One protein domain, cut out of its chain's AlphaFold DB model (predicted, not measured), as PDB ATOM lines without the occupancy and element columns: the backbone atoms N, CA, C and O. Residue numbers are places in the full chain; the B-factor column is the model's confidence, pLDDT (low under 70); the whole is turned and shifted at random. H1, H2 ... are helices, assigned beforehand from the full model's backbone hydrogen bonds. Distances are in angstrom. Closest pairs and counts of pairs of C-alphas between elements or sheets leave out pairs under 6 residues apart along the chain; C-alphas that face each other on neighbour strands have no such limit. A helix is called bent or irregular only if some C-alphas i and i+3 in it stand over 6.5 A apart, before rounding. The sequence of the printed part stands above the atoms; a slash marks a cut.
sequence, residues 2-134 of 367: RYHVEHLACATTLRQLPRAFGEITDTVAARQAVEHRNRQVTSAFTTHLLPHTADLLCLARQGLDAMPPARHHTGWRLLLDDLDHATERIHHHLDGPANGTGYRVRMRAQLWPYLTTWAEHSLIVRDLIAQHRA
ATOM      1  N   ARG A   2       9.230 -19.833 -32.310       38.78
ATOM      2  CA  ARG A   2       7.878 -19.562 -32.852       38.78
ATOM      3  C   ARG A   2       7.199 -20.773 -33.522       38.78
ATOM      4  O   ARG A   2       6.091 -21.124 -33.139       38.78
ATOM      5  N   TYR A   3       7.923 -21.487 -34.390       47.94
ATOM      6  CA  TYR A   3       7.442 -22.718 -35.042       47.94
ATOM      7  C   TYR A   3       7.046 -23.829 -34.059       47.94
ATOM      8  O   TYR A   3       6.124 -24.591 -34.321       47.94
ATOM      9  N   HIS A   4       7.729 -23.919 -32.914       51.97
ATOM     10  CA  HIS A   4       7.491 -24.967 -31.922       51.97
ATOM     11  C   HIS A   4       6.184 -24.732 -31.152       51.97
ATOM     12  O   HIS A   4       5.410 -25.664 -30.955       51.97
ATOM     13  N   VAL A   5       5.911 -23.477 -30.783       54.41
ATOM     14  CA  VAL A   5       4.678 -23.082 -30.084       54.41
ATOM     15  C   VAL A   5       3.463 -23.222 -31.003       54.41
ATOM     16  O   VAL A   5       2.448 -23.779 -30.595       54.41
ATOM     17  N   GLU A   6       3.579 -22.781 -32.259       55.75
ATOM     18  CA  GLU A   6       2.491 -22.866 -33.244       55.75
ATOM     19  C   GLU A   6       2.198 -24.329 -33.643       55.75
ATOM     20  O   GLU A   6       1.033 -24.734 -33.677       55.75
ATOM     21  N   HIS A   7       3.233 -25.163 -33.822       62.03
ATOM     22  CA  HIS A   7       3.084 -26.605 -34.050       62.03
ATOM     23  C   HIS A   7       2.420 -27.316 -32.861       62.03
ATOM     24  O   HIS A   7       1.474 -28.074 -33.062       62.03
ATOM     25  N   LEU A   8       2.873 -27.068 -31.625       64.19
ATOM     26  CA  LEU A   8       2.334 -27.727 -30.429       64.19
ATOM     27  C   LEU A   8       0.880 -27.319 -30.157       64.19
ATOM     28  O   LEU A   8       0.046 -28.178 -29.862       64.19
ATOM     29  N   ALA A   9       0.554 -26.033 -30.311       62.19
ATOM     30  CA  ALA A   9      -0.811 -25.535 -30.176       62.19
ATOM     31  C   ALA A   9      -1.739 -26.146 -31.238       62.19
ATOM     32  O   ALA A   9      -2.835 -26.608 -30.911       62.19
ATOM     33  N   CYS A  10      -1.291 -26.223 -32.497       65.94
ATOM     34  CA  CYS A  10      -2.063 -26.845 -33.568       65.94
ATOM     35  C   CYS A  10      -2.221 -28.357 -33.342       65.94
ATOM     36  O   CYS A  10      -3.338 -28.858 -33.401       65.94
ATOM     37  N   ALA A  11      -1.150 -29.085 -33.023       64.75
ATOM     38  CA  ALA A  11      -1.176 -30.527 -32.757       64.75
ATOM     39  C   ALA A  11      -2.117 -30.893 -31.598       64.75
ATOM     40  O   ALA A  11      -2.940 -31.802 -31.716       64.75
ATOM     41  N   THR A  12      -2.055 -30.131 -30.503       67.75
ATOM     42  CA  THR A  12      -2.942 -30.293 -29.342       67.75
ATOM     43  C   THR A  12      -4.400 -30.063 -29.734       67.75
ATOM     44  O   THR A  12      -5.266 -30.883 -29.436       67.75
ATOM     45  N   THR A  13      -4.659 -28.993 -30.489       68.12
ATOM     46  CA  THR A  13      -5.990 -28.665 -31.017       68.12
ATOM     47  C   THR A  13      -6.526 -29.783 -31.918       68.12
ATOM     48  O   THR A  13      -7.647 -30.256 -31.736       68.12
ATOM     49  N   LEU A  14      -5.711 -30.274 -32.855       66.25
ATOM     50  CA  LEU A  14      -6.070 -31.358 -33.771       66.25
ATOM     51  C   LEU A  14      -6.369 -32.674 -33.038       66.25
ATOM     52  O   LEU A  14      -7.216 -33.435 -33.497       66.25
ATOM     53  N   ARG A  15      -5.712 -32.933 -31.900       66.94
ATOM     54  CA  ARG A  15      -5.947 -34.116 -31.059       66.94
ATOM     55  C   ARG A  15      -7.201 -34.000 -30.187       66.94
ATOM     56  O   ARG A  15      -7.887 -34.995 -29.975       66.94
ATOM     57  N   GLN A  16      -7.508 -32.808 -29.677       67.06
ATOM     58  CA  GLN A  16      -8.639 -32.583 -28.766       67.06
ATOM     59  C   GLN A  16      -9.981 -32.446 -29.496       67.06
ATOM     60  O   GLN A  16     -11.006 -32.927 -29.008       67.06
ATOM     61  N   LEU A  17      -9.993 -31.832 -30.683       64.81
ATOM     62  CA  LEU A  17     -11.227 -31.560 -31.428       64.81
ATOM     63  C   LEU A  17     -12.010 -32.823 -31.850       64.81
ATOM     64  O   LEU A  17     -13.233 -32.783 -31.807       64.81
ATOM     65  N   PRO A  18     -11.405 -33.967 -32.218       59.06
ATOM     66  CA  PRO A  18     -12.155 -35.204 -32.441       59.06
ATOM     67  C   PRO A  18     -12.947 -35.678 -31.213       59.06
ATOM     68  O   PRO A  18     -14.068 -36.151 -31.379       59.06
ATOM     69  N   ARG A  19     -12.394 -35.513 -30.001       58.94
ATOM     70  CA  ARG A  19     -12.999 -35.955 -28.732       58.94
ATOM     71  C   ARG A  19     -14.093 -35.010 -28.236       58.94
ATOM     72  O   ARG A  19     -15.118 -35.467 -27.747       58.94
ATOM     73  N   ALA A  20     -13.912 -33.703 -28.419       57.88
ATOM     74  CA  ALA A  20     -14.832 -32.680 -27.918       57.88
ATOM     75  C   ALA A  20     -16.237 -32.702 -28.553       57.88
ATOM     76  O   ALA A  20     -17.164 -32.134 -27.982       57.88
ATOM     77  N   PHE A  21     -16.405 -33.319 -29.729       56.50
ATOM     78  CA  PHE A  21     -17.677 -33.279 -30.460       56.50
ATOM     79  C   PHE A  21     -18.499 -34.579 -30.428       56.50
ATOM     80  O   PHE A  21     -19.650 -34.503 -30.846       56.50
ATOM     81  N   GLY A  22     -17.972 -35.699 -29.900       50.97
ATOM     82  CA  GLY A  22     -18.712 -36.950 -29.613       50.97
ATOM     83  C   GLY A  22     -19.573 -37.541 -30.750       50.97
ATOM     84  O   GLY A  22     -19.608 -37.028 -31.870       50.97
ATOM     85  N   GLU A  23     -20.283 -38.644 -30.476       47.81
ATOM     86  CA  GLU A  23     -21.431 -39.061 -31.295       47.81
ATOM     87  C   GLU A  23     -22.665 -38.267 -30.859       47.81
ATOM     88  O   GLU A  23     -23.118 -38.348 -29.720       47.81
ATOM     89  N   ILE A  24     -23.215 -37.474 -31.775       47.38
ATOM     90  CA  ILE A  24     -24.451 -36.732 -31.540       47.38
ATOM     91  C   ILE A  24     -25.598 -37.549 -32.139       47.38
ATOM     92  O   ILE A  24     -25.615 -37.850 -33.330       47.38
ATOM     93  N   THR A  25     -26.554 -37.922 -31.297       53.94
ATOM     94  CA  THR A  25     -27.665 -38.835 -31.615       53.94
ATOM     95  C   THR A  25     -28.774 -38.192 -32.464       53.94
ATOM     96  O   THR A  25     -29.589 -38.903 -33.050       53.94
ATOM     97  N   ASP A  26     -28.787 -36.860 -32.603       59.34
ATOM     98  CA  ASP A  26     -29.626 -36.143 -33.574       59.34
ATOM     99  C   ASP A  26     -28.867 -35.926 -34.888       59.34
ATOM    100  O   ASP A  26     -27.876 -35.198 -34.943       59.34
ATOM    101  N   THR A  27     -29.376 -36.499 -35.982       68.31
ATOM    102  CA  THR A  27     -28.723 -36.448 -37.296       68.31
ATOM    103  C   THR A  27     -28.444 -35.029 -37.805       68.31
ATOM    104  O   THR A  27     -27.502 -34.863 -38.580       68.31
ATOM    105  N   VAL A  28     -29.235 -34.008 -37.443       74.19
ATOM    106  CA  VAL A  28     -29.008 -32.628 -37.918       74.19
ATOM    107  C   VAL A  28     -27.971 -31.922 -37.055       74.19
ATOM    108  O   VAL A  28     -26.999 -31.393 -37.601       74.19
ATOM    109  N   ALA A  29     -28.122 -31.967 -35.729       69.31
ATOM    110  CA  ALA A  29     -27.139 -31.413 -34.799       69.31
ATOM    111  C   ALA A  29     -25.765 -32.093 -34.952       69.31
ATOM    112  O   ALA A  29     -24.738 -31.417 -34.964       69.31
ATOM    113  N   ALA A  30     -25.741 -33.407 -35.199       65.44
ATOM    114  CA  ALA A  30     -24.531 -34.173 -35.487       65.44
ATOM    115  C   ALA A  30     -23.822 -33.693 -36.742       65.44
ATOM    116  O   ALA A  30     -22.618 -33.434 -36.730       65.44
ATOM    117  N   ARG A  31     -24.574 -33.513 -37.833       73.31
ATOM    118  CA  ARG A  31     -24.022 -32.993 -39.087       73.31
ATOM    119  C   ARG A  31     -23.457 -31.585 -38.903       73.31
ATOM    120  O   ARG A  31     -22.371 -31.308 -39.407       73.31
ATOM    121  N   GLN A  32     -24.145 -30.723 -38.156       77.06
ATOM    122  CA  GLN A  32     -23.678 -29.364 -37.866       77.06
ATOM    123  C   GLN A  32     -22.416 -29.351 -36.996       77.06
ATOM    124  O   GLN A  32     -21.482 -28.608 -37.301       77.06
ATOM    125  N   ALA A  33     -22.346 -30.188 -35.962       71.62
ATOM    126  CA  ALA A  33     -21.170 -30.301 -35.106       71.62
ATOM    127  C   ALA A  33     -19.960 -30.865 -35.859       71.62
ATOM    128  O   ALA A  33     -18.870 -30.302 -35.773       71.62
ATOM    129  N   VAL A  34     -20.149 -31.914 -36.667       73.94
ATOM    130  CA  VAL A  34     -19.092 -32.467 -37.530       73.94
ATOM    131  C   VAL A  34     -18.604 -31.417 -38.525       73.94
ATOM    132  O   VAL A  34     -17.397 -31.253 -38.710       73.94
ATOM    133  N   GLU A  35     -19.511 -30.661 -39.147       79.81
ATOM    134  CA  GLU A  35     -19.123 -29.583 -40.054       79.81
ATOM    135  C   GLU A  35     -18.343 -28.479 -39.321       79.81
ATOM    136  O   GLU A  35     -17.323 -27.999 -39.828       79.81
ATOM    137  N   HIS A  36     -18.797 -28.089 -38.127       78.69
ATOM    138  CA  HIS A  36     -18.144 -27.082 -37.298       78.69
ATOM    139  C   HIS A  36     -16.732 -27.519 -36.894       78.69
ATOM    140  O   HIS A  36     -15.772 -26.783 -37.132       78.69
ATOM    141  N   ARG A  37     -16.590 -28.750 -36.398       80.50
ATOM    142  CA  ARG A  37     -15.308 -29.382 -36.075       80.50
ATOM    143  C   ARG A  37     -14.376 -29.390 -37.279       80.50
ATOM    144  O   ARG A  37     -13.262 -28.881 -37.202       80.50
ATOM    145  N   ASN A  38     -14.830 -29.921 -38.416       82.19
ATOM    146  CA  ASN A  38     -13.998 -30.025 -39.614       82.19
ATOM    147  C   ASN A  38     -13.550 -28.636 -40.096       82.19
ATOM    148  O   ASN A  38     -12.424 -28.473 -40.566       82.19
ATOM    149  N   ARG A  39     -14.402 -27.614 -39.952       82.75
ATOM    150  CA  ARG A  39     -14.064 -26.219 -40.256       82.75
ATOM    151  C   ARG A  39     -12.985 -25.671 -39.321       82.75
ATOM    152  O   ARG A  39     -12.033 -25.082 -39.828       82.75
ATOM    153  N   GLN A  40     -13.112 -25.873 -38.009       82.50
ATOM    154  CA  GLN A  40     -12.122 -25.425 -37.025       82.50
ATOM    155  C   GLN A  40     -10.761 -26.098 -37.239       82.50
ATOM    156  O   GLN A  40      -9.758 -25.402 -37.375       82.50
ATOM    157  N   VAL A  41     -10.739 -27.428 -37.370       82.38
ATOM    158  CA  VAL A  41      -9.524 -28.226 -37.624       82.38
ATOM    159  C   VAL A  41      -8.837 -27.771 -38.912       82.38
ATOM    160  O   VAL A  41      -7.642 -27.485 -38.903       82.38
ATOM    161  N   THR A  42      -9.592 -27.639 -40.009       86.56
ATOM    162  CA  THR A  42      -9.032 -27.175 -41.289       86.56
ATOM    163  C   THR A  42      -8.446 -25.770 -41.148       86.56
ATOM    164  O   THR A  42      -7.352 -25.512 -41.640       86.56
ATOM    165  N   SER A  43      -9.143 -24.856 -40.465       86.12
ATOM    166  CA  SER A  43      -8.667 -23.482 -40.261       86.12
ATOM    167  C   SER A  43      -7.377 -23.436 -39.441       86.12
ATOM    168  O   SER A  43      -6.444 -22.735 -39.824       86.12
ATOM    169  N   ALA A  44      -7.305 -24.193 -38.344       85.56
ATOM    170  CA  ALA A  44      -6.117 -24.251 -37.499       85.56
ATOM    171  C   ALA A  44      -4.918 -24.822 -38.268       85.56
ATOM    172  O   ALA A  44      -3.858 -24.200 -38.299       85.56
ATOM    173  N   PHE A  45      -5.111 -25.947 -38.965       88.00
ATOM    174  CA  PHE A  45      -4.056 -26.579 -39.756       88.00
ATOM    175  C   PHE A  45      -3.538 -25.655 -40.860       88.00
ATOM    176  O   PHE A  45      -2.337 -25.433 -40.969       88.00
ATOM    177  N   THR A  46      -4.440 -25.083 -41.662       89.94
ATOM    178  CA  THR A  46      -4.069 -24.202 -42.784       89.94
ATOM    179  C   THR A  46      -3.356 -22.933 -42.335       89.94
ATOM    180  O   THR A  46      -2.457 -22.473 -43.028       89.94
ATOM    181  N   THR A  47      -3.728 -22.385 -41.177       88.94
ATOM    182  CA  THR A  47      -3.143 -21.139 -40.666       88.94
ATOM    183  C   THR A  47      -1.790 -21.367 -39.999       88.94
ATOM    184  O   THR A  47      -0.882 -20.564 -40.188       88.94
ATOM    185  N   HIS A  48      -1.650 -22.437 -39.211       86.50
ATOM    186  CA  HIS A  48      -0.514 -22.594 -38.296       86.50
ATOM    187  C   HIS A  48       0.477 -23.686 -38.686       86.50
ATOM    188  O   HIS A  48       1.622 -23.632 -38.253       86.50
ATOM    189  N   LEU A  49       0.056 -24.691 -39.459       88.69
ATOM    190  CA  LEU A  49       0.884 -25.866 -39.729       88.69
ATOM    191  C   LEU A  49       1.229 -26.011 -41.208       88.69
ATOM    192  O   LEU A  49       2.399 -26.189 -41.533       88.69
ATOM    193  N   LEU A  50       0.241 -25.872 -42.098       91.12
ATOM    194  CA  LEU A  50       0.401 -26.054 -43.544       91.12
ATOM    195  C   LEU A  50       1.616 -25.301 -44.122       91.12
ATOM    196  O   LEU A  50       2.409 -25.959 -44.795       91.12
ATOM    197  N   PRO A  51       1.857 -24.004 -43.812       92.06
ATOM    198  CA  PRO A  51       2.995 -23.261 -44.366       92.06
ATOM    199  C   PRO A  51       4.372 -23.783 -43.936       92.06
ATOM    200  O   PRO A  51       5.383 -23.358 -44.485       92.06
ATOM    201  N   HIS A  52       4.426 -24.655 -42.928       91.12
ATOM    202  CA  HIS A  52       5.655 -25.140 -42.303       91.12
ATOM    203  C   HIS A  52       5.842 -26.650 -42.456       91.12
ATOM    204  O   HIS A  52       6.878 -27.175 -42.064       91.12
ATOM    205  N   THR A  53       4.864 -27.362 -43.021       92.88
ATOM    206  CA  THR A  53       4.882 -28.829 -43.148       92.88
ATOM    207  C   THR A  53       6.134 -29.349 -43.856       92.88
ATOM    208  O   THR A  53       6.791 -30.237 -43.320       92.88
ATOM    209  N   ALA A  54       6.515 -28.763 -44.995       92.62
ATOM    210  CA  ALA A  54       7.708 -29.166 -45.744       92.62
ATOM    211  C   ALA A  54       9.004 -28.999 -44.929       92.62
ATOM    212  O   ALA A  54       9.811 -29.926 -44.849       92.62
ATOM    213  N   ASP A  55       9.177 -27.851 -44.265       93.12
ATOM    214  CA  ASP A  55      10.354 -27.578 -43.432       93.12
ATOM    215  C   ASP A  55      10.407 -28.511 -42.216       93.12
ATOM    216  O   ASP A  55      11.459 -29.063 -41.895       93.12
ATOM    217  N   LEU A  56       9.266 -28.735 -41.558       93.12
ATOM    218  CA  LEU A  56       9.161 -29.637 -40.411       93.12
ATOM    219  C   LEU A  56       9.479 -31.085 -40.802       93.12
ATOM    220  O   LEU A  56      10.232 -31.750 -40.095       93.12
ATOM    221  N   LEU A  57       8.955 -31.570 -41.932       94.94
ATOM    222  CA  LEU A  57       9.256 -32.913 -42.434       94.94
ATOM    223  C   LEU A  57      10.724 -33.042 -42.846       94.94
ATOM    224  O   LEU A  57      11.353 -34.052 -42.539       94.94
ATOM    225  N   CYS A  58      11.301 -32.015 -43.473       94.75
ATOM    226  CA  CYS A  58      12.724 -31.977 -43.797       94.75
ATOM    227  C   CYS A  58      13.590 -32.075 -42.530       94.75
ATOM    228  O   CYS A  58      14.457 -32.945 -42.436       94.75
ATOM    229  N   LEU A  59      13.304 -31.252 -41.517       93.50
ATOM    230  CA  LEU A  59      14.012 -31.277 -40.236       93.50
ATOM    231  C   LEU A  59      13.842 -32.617 -39.511       93.50
ATOM    232  O   LEU A  59      14.814 -33.132 -38.961       93.50
ATOM    233  N   ALA A  60      12.645 -33.209 -39.542       93.44
ATOM    234  CA  ALA A  60      12.385 -34.518 -38.950       93.44
ATOM    235  C   ALA A  60      13.171 -35.637 -39.651       93.44
ATOM    236  O   ALA A  60      13.738 -36.492 -38.976       93.44
ATOM    237  N   ARG A  61      13.267 -35.616 -40.989       94.44
ATOM    238  CA  ARG A  61      14.104 -36.564 -41.751       94.44
ATOM    239  C   ARG A  61      15.580 -36.410 -41.389       94.44
ATOM    240  O   ARG A  61      16.246 -37.401 -41.118       94.44
ATOM    241  N   GLN A  62      16.072 -35.177 -41.302       92.88
ATOM    242  CA  GLN A  62      17.449 -34.920 -40.880       92.88
ATOM    243  C   GLN A  62      17.705 -35.375 -39.434       92.88
ATOM    244  O   GLN A  62      18.765 -35.920 -39.145       92.88
ATOM    245  N   GLY A  63      16.739 -35.181 -38.532       91.06
ATOM    246  CA  GLY A  63      16.835 -35.638 -37.145       91.06
ATOM    247  C   GLY A  63      16.831 -37.164 -37.046       91.06
ATOM    248  O   GLY A  63      17.596 -37.737 -36.277       91.06
ATOM    249  N   LEU A  64      16.047 -37.830 -37.900       90.94
ATOM    250  CA  LEU A  64      16.075 -39.283 -38.065       90.94
ATOM    251  C   LEU A  64      17.443 -39.795 -38.525       90.94
ATOM    252  O   LEU A  64      17.930 -40.797 -38.006       90.94
ATOM    253  N   ASP A  65      18.062 -39.112 -39.486       90.50
ATOM    254  CA  ASP A  65      19.375 -39.489 -40.012       90.50
ATOM    255  C   ASP A  65      20.522 -39.188 -39.024       90.50
ATOM    256  O   ASP A  65      21.582 -39.805 -39.117       90.50
ATOM    257  N   ALA A  66      20.312 -38.281 -38.063       87.88
ATOM    258  CA  ALA A  66      21.273 -37.963 -37.004       87.88
ATOM    259  C   ALA A  66      21.278 -38.981 -35.847       87.88
ATOM    260  O   ALA A  66      22.255 -39.051 -35.096       87.88
ATOM    261  N   MET A  67      20.213 -39.772 -35.687       86.62
ATOM    262  CA  MET A  67      20.134 -40.794 -34.642       86.62
ATOM    263  C   MET A  67      21.015 -42.018 -34.954       86.62
ATOM    264  O   MET A  67      21.217 -42.362 -36.125       86.62
ATOM    265  N   PRO A  68      21.495 -42.743 -33.921       84.31
ATOM    266  CA  PRO A  68      22.145 -44.035 -34.107       84.31
ATOM    267  C   PRO A  68      21.250 -44.992 -34.909       84.31
ATOM    268  O   PRO A  68      20.051 -45.056 -34.644       84.31
ATOM    269  N   PRO A  69      21.793 -45.769 -35.864       81.38
ATOM    270  CA  PRO A  69      20.984 -46.667 -36.676       81.38
ATOM    271  C   PRO A  69      20.202 -47.666 -35.819       81.38
ATOM    272  O   PRO A  69      20.789 -48.488 -35.113       81.38
ATOM    273  N   ALA A  70      18.877 -47.648 -35.941       76.88
ATOM    274  CA  ALA A  70      18.010 -48.571 -35.227       76.88
ATOM    275  C   ALA A  70      16.951 -49.207 -36.135       76.88
ATOM    276  O   ALA A  70      16.569 -48.680 -37.182       76.88
ATOM    277  N   ARG A  71      16.452 -50.381 -35.723       73.50
ATOM    278  CA  ARG A  71      15.540 -51.222 -36.528       73.50
ATOM    279  C   ARG A  71      14.232 -50.518 -36.910       73.50
ATOM    280  O   ARG A  71      13.637 -50.843 -37.931       73.50
ATOM    281  N   HIS A  72      13.798 -49.555 -36.105       75.44
ATOM    282  CA  HIS A  72      12.563 -48.797 -36.291       75.44
ATOM    283  C   HIS A  72      12.714 -47.586 -37.238       75.44
ATOM    284  O   HIS A  72      11.698 -47.025 -37.645       75.44
ATOM    285  N   HIS A  73      13.935 -47.212 -37.658       83.12
ATOM    286  CA  HIS A  73      14.160 -46.059 -38.553       83.12
ATOM    287  C   HIS A  73      13.371 -46.175 -39.857       83.12
ATOM    288  O   HIS A  73      12.829 -45.194 -40.355       83.12
ATOM    289  N   THR A  74      13.287 -47.385 -40.407       81.31
ATOM    290  CA  THR A  74      12.527 -47.645 -41.630       81.31
ATOM    291  C   THR A  74      11.036 -47.369 -41.439       81.31
ATOM    292  O   THR A  74      10.423 -46.747 -42.301       81.31
ATOM    293  N   GLY A  75      10.471 -47.764 -40.293       80.81
ATOM    294  CA  GLY A  75       9.077 -47.476 -39.953       80.81
ATOM    295  C   GLY A  75       8.825 -45.978 -39.788       80.81
ATOM    296  O   GLY A  75       7.855 -45.457 -40.328       80.81
ATOM    297  N   TRP A  76       9.720 -45.256 -39.105       87.00
ATOM    298  CA  TRP A  76       9.585 -43.802 -38.965       87.00
ATOM    299  C   TRP A  76       9.736 -43.071 -40.291       87.00
ATOM    300  O   TRP A  76       8.986 -42.135 -40.546       87.00
ATOM    301  N   ARG A  77      10.639 -43.518 -41.170       89.31
ATOM    302  CA  ARG A  77      10.773 -42.943 -42.511       89.31
ATOM    303  C   ARG A  77       9.484 -43.118 -43.318       89.31
ATOM    304  O   ARG A  77       9.020 -42.145 -43.896       89.31
ATOM    305  N   LEU A  78       8.864 -44.298 -43.259       87.19
ATOM    306  CA  LEU A  78       7.559 -44.537 -43.883       87.19
ATOM    307  C   LEU A  78       6.447 -43.652 -43.304       87.19
ATOM    308  O   LEU A  78       5.606 -43.175 -44.057       87.19
ATOM    309  N   LEU A  79       6.431 -43.407 -41.991       87.81
ATOM    310  CA  LEU A  79       5.471 -42.474 -41.386       87.81
ATOM    311  C   LEU A  79       5.701 -41.025 -41.831       87.81
ATOM    312  O   LEU A  79       4.737 -40.290 -42.034       87.81
ATOM    313  N   LEU A  80       6.957 -40.603 -41.999       92.88
ATOM    314  CA  LEU A  80       7.268 -39.287 -42.558       92.88
ATOM    315  C   LEU A  80       6.818 -39.187 -44.020       92.88
ATOM    316  O   LEU A  80       6.241 -38.171 -44.388       92.88
ATOM    317  N   ASP A  81       7.013 -40.240 -44.820       92.25
ATOM    318  CA  ASP A  81       6.507 -40.316 -46.199       92.25
ATOM    319  C   ASP A  81       4.969 -40.258 -46.244       92.25
ATOM    320  O   ASP A  81       4.389 -39.621 -47.120       92.25
ATOM    321  N   ASP A  82       4.294 -40.869 -45.269       90.25
ATOM    322  CA  ASP A  82       2.836 -40.831 -45.135       90.25
ATOM    323  C   ASP A  82       2.296 -39.439 -44.796       90.25
ATOM    324  O   ASP A  82       1.279 -39.007 -45.343       90.25
ATOM    325  N   LEU A  83       2.990 -38.712 -43.918       93.88
ATOM    326  CA  LEU A  83       2.668 -37.324 -43.586       93.88
ATOM    327  C   LEU A  83       2.933 -36.375 -44.757       93.88
ATOM    328  O   LEU A  83       2.159 -35.439 -44.975       93.88
ATOM    329  N   ASP A  84       3.991 -36.628 -45.520       94.88
ATOM    330  CA  ASP A  84       4.310 -35.906 -46.751       94.88
ATOM    331  C   ASP A  84       3.183 -36.092 -47.776       94.88
ATOM    332  O   ASP A  84       2.550 -35.128 -48.208       94.88
ATOM    333  N   HIS A  85       2.792 -37.346 -48.026       93.19
ATOM    334  CA  HIS A  85       1.650 -37.664 -48.878       93.19
ATOM    335  C   HIS A  85       0.359 -36.996 -48.384       93.19
ATOM    336  O   HIS A  85      -0.370 -36.378 -49.161       93.19
ATOM    337  N   ALA A  86       0.059 -37.071 -47.083       92.81
ATOM    338  CA  ALA A  86      -1.111 -36.415 -46.509       92.81
ATOM    339  C   ALA A  86      -1.095 -34.896 -46.761       92.81
ATOM    340  O   ALA A  86      -2.136 -34.308 -47.059       92.81
ATOM    341  N   THR A  87       0.079 -34.269 -46.699       94.06
ATOM    342  CA  THR A  87       0.287 -32.838 -46.967       94.06
ATOM    343  C   THR A  87       0.030 -32.486 -48.423       94.06
ATOM    344  O   THR A  87      -0.738 -31.564 -48.701       94.06
ATOM    345  N   GLU A  88       0.589 -33.255 -49.359       93.56
ATOM    346  CA  GLU A  88       0.343 -33.088 -50.794       93.56
ATOM    347  C   GLU A  88      -1.148 -33.205 -51.121       93.56
ATOM    348  O   GLU A  88      -1.707 -32.394 -51.867       93.56
ATOM    349  N   ARG A  89      -1.833 -34.187 -50.521       93.19
ATOM    350  CA  ARG A  89      -3.279 -34.360 -50.696       93.19
ATOM    351  C   ARG A  89      -4.058 -33.189 -50.112       93.19
ATOM    352  O   ARG A  89      -5.021 -32.758 -50.746       93.19
ATOM    353  N   ILE A  90      -3.666 -32.652 -48.956       91.81
ATOM    354  CA  ILE A  90      -4.299 -31.459 -48.376       91.81
ATOM    355  C   ILE A  90      -4.136 -30.259 -49.317       91.81
ATOM    356  O   ILE A  90      -5.143 -29.640 -49.658       91.81
ATOM    357  N   HIS A  91      -2.919 -29.980 -49.796       90.31
ATOM    358  CA  HIS A  91      -2.664 -28.918 -50.775       90.31
ATOM    359  C   HIS A  91      -3.529 -29.080 -52.025       90.31
ATOM    360  O   HIS A  91      -4.276 -28.175 -52.380       90.31
ATOM    361  N   HIS A  92      -3.538 -30.274 -52.620       89.38
ATOM    362  CA  HIS A  92      -4.314 -30.550 -53.826       89.38
ATOM    363  C   HIS A  92      -5.818 -30.259 -53.668       89.38
ATOM    364  O   HIS A  92      -6.446 -29.717 -54.577       89.38
ATOM    365  N   HIS A  93      -6.417 -30.598 -52.521       88.56
ATOM    366  CA  HIS A  93      -7.835 -30.309 -52.271       88.56
ATOM    367  C   HIS A  93      -8.095 -28.823 -51.984       88.56
ATOM    368  O   HIS A  93      -9.167 -28.327 -52.334       88.56
ATOM    369  N   LEU A  94      -7.148 -28.124 -51.350       87.25
ATOM    370  CA  LEU A  94      -7.261 -26.695 -51.043       87.25
ATOM    371  C   LEU A  94      -7.065 -25.808 -52.280       87.25
ATOM    372  O   LEU A  94      -7.761 -24.800 -52.403       87.25
ATOM    373  N   ASP A  95      -6.188 -26.211 -53.200       85.62
ATOM    374  CA  ASP A  95      -5.887 -25.492 -54.445       85.62
ATOM    375  C   ASP A  95      -6.924 -25.762 -55.558       85.62
ATOM    376  O   ASP A  95      -6.940 -25.094 -56.594       85.62
ATOM    377  N   GLY A  96      -7.820 -26.734 -55.355       77.12
ATOM    378  CA  GLY A  96      -8.892 -27.065 -56.291       77.12
ATOM    379  C   GLY A  96      -9.952 -25.955 -56.436       77.12
ATOM    380  O   GLY A  96     -10.209 -25.196 -55.496       77.12
ATOM    381  N   PRO A  97     -10.637 -25.856 -57.592       71.00
ATOM    382  CA  PRO A  97     -11.605 -24.793 -57.856       71.00
ATOM    383  C   PRO A  97     -12.775 -24.811 -56.858       71.00
ATOM    384  O   PRO A  97     -13.541 -25.773 -56.770       71.00
ATOM    385  N   ALA A  98     -12.937 -23.718 -56.107       69.50
ATOM    386  CA  ALA A  98     -13.944 -23.604 -55.057       69.50
ATOM    387  C   ALA A  98     -15.354 -23.329 -55.616       69.50
ATOM    388  O   ALA A  98     -15.763 -22.180 -55.771       69.50
ATOM    389  N   ASN A  99     -16.145 -24.380 -55.836       62.62
ATOM    390  CA  ASN A  99     -17.503 -24.253 -56.382       62.62
ATOM    391  C   ASN A  99     -18.584 -24.194 -55.283       62.62
ATOM    392  O   ASN A  99     -19.330 -25.145 -55.049       62.62
ATOM    393  N   GLY A 100     -18.684 -23.054 -54.593       71.06
ATOM    394  CA  GLY A 100     -19.776 -22.762 -53.651       71.06
ATOM    395  C   GLY A 100     -19.670 -23.426 -52.265       71.06
ATOM    396  O   GLY A 100     -18.711 -24.121 -51.926       71.06
ATOM    397  N   THR A 101     -20.669 -23.184 -51.409       67.44
ATOM    398  CA  THR A 101     -20.677 -23.614 -49.995       67.44
ATOM    399  C   THR A 101     -20.757 -25.135 -49.833       67.44
ATOM    400  O   THR A 101     -20.010 -25.702 -49.035       67.44
ATOM    401  N   GLY A 102     -21.574 -25.817 -50.642       72.94
ATOM    402  CA  GLY A 102     -21.687 -27.283 -50.639       72.94
ATOM    403  C   GLY A 102     -20.426 -28.016 -51.121       72.94
ATOM    404  O   GLY A 102     -20.224 -29.184 -50.786       72.94
ATOM    405  N   TYR A 103     -19.554 -27.349 -51.885       77.25
ATOM    406  CA  TYR A 103     -18.221 -27.863 -52.211       77.25
ATOM    407  C   TYR A 103     -17.291 -27.776 -51.000       77.25
ATOM    408  O   TYR A 103     -16.667 -28.769 -50.643       77.25
ATOM    409  N   ARG A 104     -17.262 -26.635 -50.295       77.50
ATOM    410  CA  ARG A 104     -16.403 -26.444 -49.110       77.50
ATOM    411  C   ARG A 104     -16.702 -27.440 -47.986       77.50
ATOM    412  O   ARG A 104     -15.777 -27.874 -47.308       77.50
ATOM    413  N   VAL A 105     -17.968 -27.812 -47.788       77.31
ATOM    414  CA  VAL A 105     -18.352 -28.844 -46.806       77.31
ATOM    415  C   VAL A 105     -17.812 -30.220 -47.209       77.31
ATOM    416  O   VAL A 105     -17.169 -30.883 -46.398       77.31
ATOM    417  N   ARG A 106     -17.999 -30.621 -48.474       81.38
ATOM    418  CA  ARG A 106     -17.493 -31.902 -49.001       81.38
ATOM    419  C   ARG A 106     -15.967 -31.974 -49.000       81.38
ATOM    420  O   ARG A 106     -15.418 -32.967 -48.543       81.38
ATOM    421  N   MET A 107     -15.299 -30.903 -49.420       84.25
ATOM    422  CA  MET A 107     -13.843 -30.770 -49.376       84.25
ATOM    423  C   MET A 107     -13.315 -30.974 -47.950       84.25
ATOM    424  O   MET A 107     -12.432 -31.791 -47.733       84.25
ATOM    425  N   ARG A 108     -13.894 -30.306 -46.943       83.50
ATOM    426  CA  ARG A 108     -13.476 -30.483 -45.538       83.50
ATOM    427  C   ARG A 108     -13.688 -31.905 -45.022       83.50
ATOM    428  O   ARG A 108     -12.883 -32.379 -44.230       83.50
ATOM    429  N   ALA A 109     -14.750 -32.583 -45.458       79.81
ATOM    430  CA  ALA A 109     -14.947 -33.995 -45.139       79.81
ATOM    431  C   ALA A 109     -13.871 -34.884 -45.795       79.81
ATOM    432  O   ALA A 109     -13.360 -35.788 -45.145       79.81
ATOM    433  N   GLN A 110     -13.474 -34.591 -47.037       86.12
ATOM    434  CA  GLN A 110     -12.392 -35.296 -47.743       86.12
ATOM    435  C   GLN A 110     -11.003 -35.033 -47.146       86.12
ATOM    436  O   GLN A 110     -10.149 -35.911 -47.194       86.12
ATOM    437  N   LEU A 111     -10.776 -33.855 -46.558       88.06
ATOM    438  CA  LEU A 111      -9.530 -33.523 -45.855       88.06
ATOM    439  C   LEU A 111      -9.368 -34.281 -44.532       88.06
ATOM    440  O   LEU A 111      -8.249 -34.417 -44.040       88.06
ATOM    441  N   TRP A 112     -10.472 -34.757 -43.944       85.06
ATOM    442  CA  TRP A 112     -10.489 -35.305 -42.589       85.06
ATOM    443  C   TRP A 112      -9.462 -36.426 -42.357       85.06
ATOM    444  O   TRP A 112      -8.680 -36.285 -41.419       85.06
ATOM    445  N   PRO A 113      -9.352 -37.470 -43.207       84.50
ATOM    446  CA  PRO A 113      -8.378 -38.544 -42.989       84.50
ATOM    447  C   PRO A 113      -6.925 -38.046 -42.936       84.50
ATOM    448  O   PRO A 113      -6.127 -38.525 -42.127       84.50
ATOM    449  N   TYR A 114      -6.581 -37.051 -43.756       89.44
ATOM    450  CA  TYR A 114      -5.238 -36.471 -43.813       89.44
ATOM    451  C   TYR A 114      -4.947 -35.591 -42.590       89.44
ATOM    452  O   TYR A 114      -3.884 -35.704 -41.981       89.44
ATOM    453  N   LEU A 115      -5.921 -34.775 -42.171       86.81
ATOM    454  CA  LEU A 115      -5.813 -33.945 -40.966       86.81
ATOM    455  C   LEU A 115      -5.701 -34.799 -39.697       86.81
ATOM    456  O   LEU A 115      -4.903 -34.486 -38.817       86.81
ATOM    457  N   THR A 116      -6.451 -35.901 -39.610       81.81
ATOM    458  CA  THR A 116      -6.344 -36.854 -38.496       81.81
ATOM    459  C   THR A 116      -4.982 -37.549 -38.477       81.81
ATOM    460  O   THR A 116      -4.417 -37.757 -37.409       81.81
ATOM    461  N   THR A 117      -4.405 -37.851 -39.641       85.12
ATOM    462  CA  THR A 117      -3.060 -38.451 -39.727       85.12
ATOM    463  C   THR A 117      -1.987 -37.509 -39.179       85.12
ATOM    464  O   THR A 117      -1.142 -37.931 -38.391       85.12
ATOM    465  N   TRP A 118      -2.073 -36.217 -39.506       88.69
ATOM    466  CA  TRP A 118      -1.230 -35.184 -38.899       88.69
ATOM    467  C   TRP A 118      -1.468 -35.028 -37.392       88.69
ATOM    468  O   TRP A 118      -0.514 -34.897 -36.627       88.69
ATOM    469  N   ALA A 119      -2.725 -35.072 -36.946       83.12
ATOM    470  CA  ALA A 119      -3.076 -34.970 -35.529       83.12
ATOM    471  C   ALA A 119      -2.394 -36.057 -34.684       83.12
ATOM    472  O   ALA A 119      -1.884 -35.790 -33.595       83.12
ATOM    473  N   GLU A 120      -2.369 -37.281 -35.201       79.06
ATOM    474  CA  GLU A 120      -1.843 -38.442 -34.490       79.06
ATOM    475  C   GLU A 120      -0.317 -38.494 -34.496       79.06
ATOM    476  O   GLU A 120       0.288 -38.714 -33.447       79.06
ATOM    477  N   HIS A 121       0.314 -38.231 -35.642       84.31
ATOM    478  CA  HIS A 121       1.758 -38.423 -35.808       84.31
ATOM    479  C   HIS A 121       2.592 -37.141 -35.649       84.31
ATOM    480  O   HIS A 121       3.816 -37.193 -35.729       84.31
ATOM    481  N   SER A 122       1.978 -35.987 -35.366       85.31
ATOM    482  CA  SER A 122       2.708 -34.723 -35.145       85.31
ATOM    483  C   SER A 122       3.717 -34.781 -33.989       85.31
ATOM    484  O   SER A 122       4.759 -34.130 -34.056       85.31
ATOM    485  N   LEU A 123       3.472 -35.590 -32.949       83.00
ATOM    486  CA  LEU A 123       4.468 -35.798 -31.887       83.00
ATOM    487  C   LEU A 123       5.736 -36.478 -32.406       83.00
ATOM    488  O   LEU A 123       6.824 -36.076 -32.023       83.00
ATOM    489  N   ILE A 124       5.609 -37.428 -33.337       86.69
ATOM    490  CA  ILE A 124       6.763 -38.094 -33.955       86.69
ATOM    491  C   ILE A 124       7.618 -37.061 -34.690       86.69
ATOM    492  O   ILE A 124       8.833 -37.042 -34.526       86.69
ATOM    493  N   VAL A 125       6.989 -36.157 -35.448       90.50
ATOM    494  CA  VAL A 125       7.690 -35.059 -36.133       90.50
ATOM    495  C   VAL A 125       8.422 -34.173 -35.124       90.50
ATOM    496  O   VAL A 125       9.606 -33.902 -35.297       90.50
ATOM    497  N   ARG A 126       7.751 -33.763 -34.040       88.56
ATOM    498  CA  ARG A 126       8.356 -32.962 -32.963       88.56
ATOM    499  C   ARG A 126       9.579 -33.655 -32.354       88.56
ATOM    500  O   ARG A 126      10.621 -33.018 -32.216       88.56
ATOM    501  N   ASP A 127       9.438 -34.924 -31.992       89.06
ATOM    502  CA  ASP A 127      10.456 -35.704 -31.288       89.06
ATOM    503  C   ASP A 127      11.669 -35.973 -32.192       89.06
ATOM    504  O   ASP A 127      12.810 -35.856 -31.753       89.06
ATOM    505  N   LEU A 128      11.442 -36.216 -33.489       91.00
ATOM    506  CA  LEU A 128      12.512 -36.338 -34.483       91.00
ATOM    507  C   LEU A 128      13.238 -35.012 -34.722       91.00
ATOM    508  O   LEU A 128      14.463 -34.992 -34.773       91.00
ATOM    509  N   ILE A 129      12.523 -33.887 -34.821       91.19
ATOM    510  CA  ILE A 129      13.161 -32.565 -34.930       91.19
ATOM    511  C   ILE A 129      14.021 -32.278 -33.694       91.19
ATOM    512  O   ILE A 129      15.108 -31.712 -33.816       91.19
ATOM    513  N   ALA A 130      13.561 -32.684 -32.506       88.44
ATOM    514  CA  ALA A 130      14.294 -32.492 -31.259       88.44
ATOM    515  C   ALA A 130      15.649 -33.221 -31.236       88.44
ATOM    516  O   ALA A 130      16.527 -32.804 -30.485       88.44
ATOM    517  N   GLN A 131      15.870 -34.226 -32.092       88.06
ATOM    518  CA  GLN A 131      17.154 -34.933 -32.200       88.06
ATOM    519  C   GLN A 131      18.303 -34.044 -32.697       88.06
ATOM    520  O   GLN A 131      19.466 -34.341 -32.440       88.06
ATOM    521  N   HIS A 132      18.006 -32.908 -33.340       79.31
ATOM    522  CA  HIS A 132      19.019 -31.893 -33.670       79.31
ATOM    523  C   HIS A 132      19.548 -31.141 -32.454       79.31
ATOM    524  O   HIS A 132      20.582 -30.475 -32.534       79.31
ATOM    525  N   ARG A 133      18.842 -31.204 -31.322       76.62
ATOM    526  CA  ARG A 133      19.347 -30.642 -30.079       76.62
ATOM    527  C   ARG A 133      20.517 -31.510 -29.634       76.62
ATOM    528  O   ARG A 133      20.315 -32.587 -29.081       76.62
ATOM    529  N   ALA A 134      21.740 -31.011 -29.821       59.97
ATOM    530  CA  ALA A 134      22.881 -31.519 -29.074       59.97
ATOM    531  C   ALA A 134      22.481 -31.491 -27.597       59.97
ATOM    532  O   ALA A 134      22.125 -30.422 -27.093       59.97
TER     533      ALA A 134
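This is residues 2 to 134 of the 367 residues of an uncharacterized protein of Streptomyces rubidus (UniProt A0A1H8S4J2). A long bent helix, H5, runs through an elongated body of helices, with the helical hairpin of H1 and H2 packed on its first arm, H5a. H3 and H4 form a second hairpin, H4 packing on H5a and H3 on the second arm, H5b. The printed part has 133 residues, with five named helices in the order H1 to H5 and no named strand: all helix. It is compact, with a radius of gyration of the C-alphas of 16.3 A, and spans 52 by 32 by 29 A.

Find H5, residues 101 to 130, assigned as one helix by its hydrogen bonds but bent: C-alphas 120 and 123 are 7.3 A apart. H5a, residues 101 to 120, runs 28.5 A from C-alpha 101 at (-20.677, -23.614, -49.995); it is irregular, C-alphas 110 and 113 being 7.0 A apart, with a kink of 41 degrees near residue 111. H5b, residues 123 to 130, runs 10.4 A to C-alpha 130 at (14.294, -32.492, -31.259). H1 is residues 2 to 20, 26.7 A; H2 27 to 48, 31.4 A; H4 73 to 94, 31.5 A. H3, 50 to 66, 24.9 A, is irregular: C-alphas 51 and 54 are 7.7 A apart.

Start at the hub, H5: its arms stand at a steep tilt of 58 degrees. H5a touches H4, closest C-alphas Ala 86 and Tyr 114, 4.9 A, at a shallow tilt of 14 degrees, opposite ways. H2 touches H5a with residues 35 to 45 alone, closest C-alphas Asn 38 and Arg 108, 6.0 A. H3 touches H5b, closest C-alphas Ala 60 and Ile 129, 4.5 A. Every O i to N i+4 pair is within hydrogen-bond range in H2, H4 and H5b; the counts are 13 of 15 in H1, 11 of 13 in H3 and 13 of 16 in H5a.

The C-alphas farthest apart, Asp 26 and Ala 134, are 52.9 A apart. The printed part has no cut, and no link is long. Look for pLDDT under 70 at residues 2 to 27, 29 to 30, 98 to 99, 101 and 134.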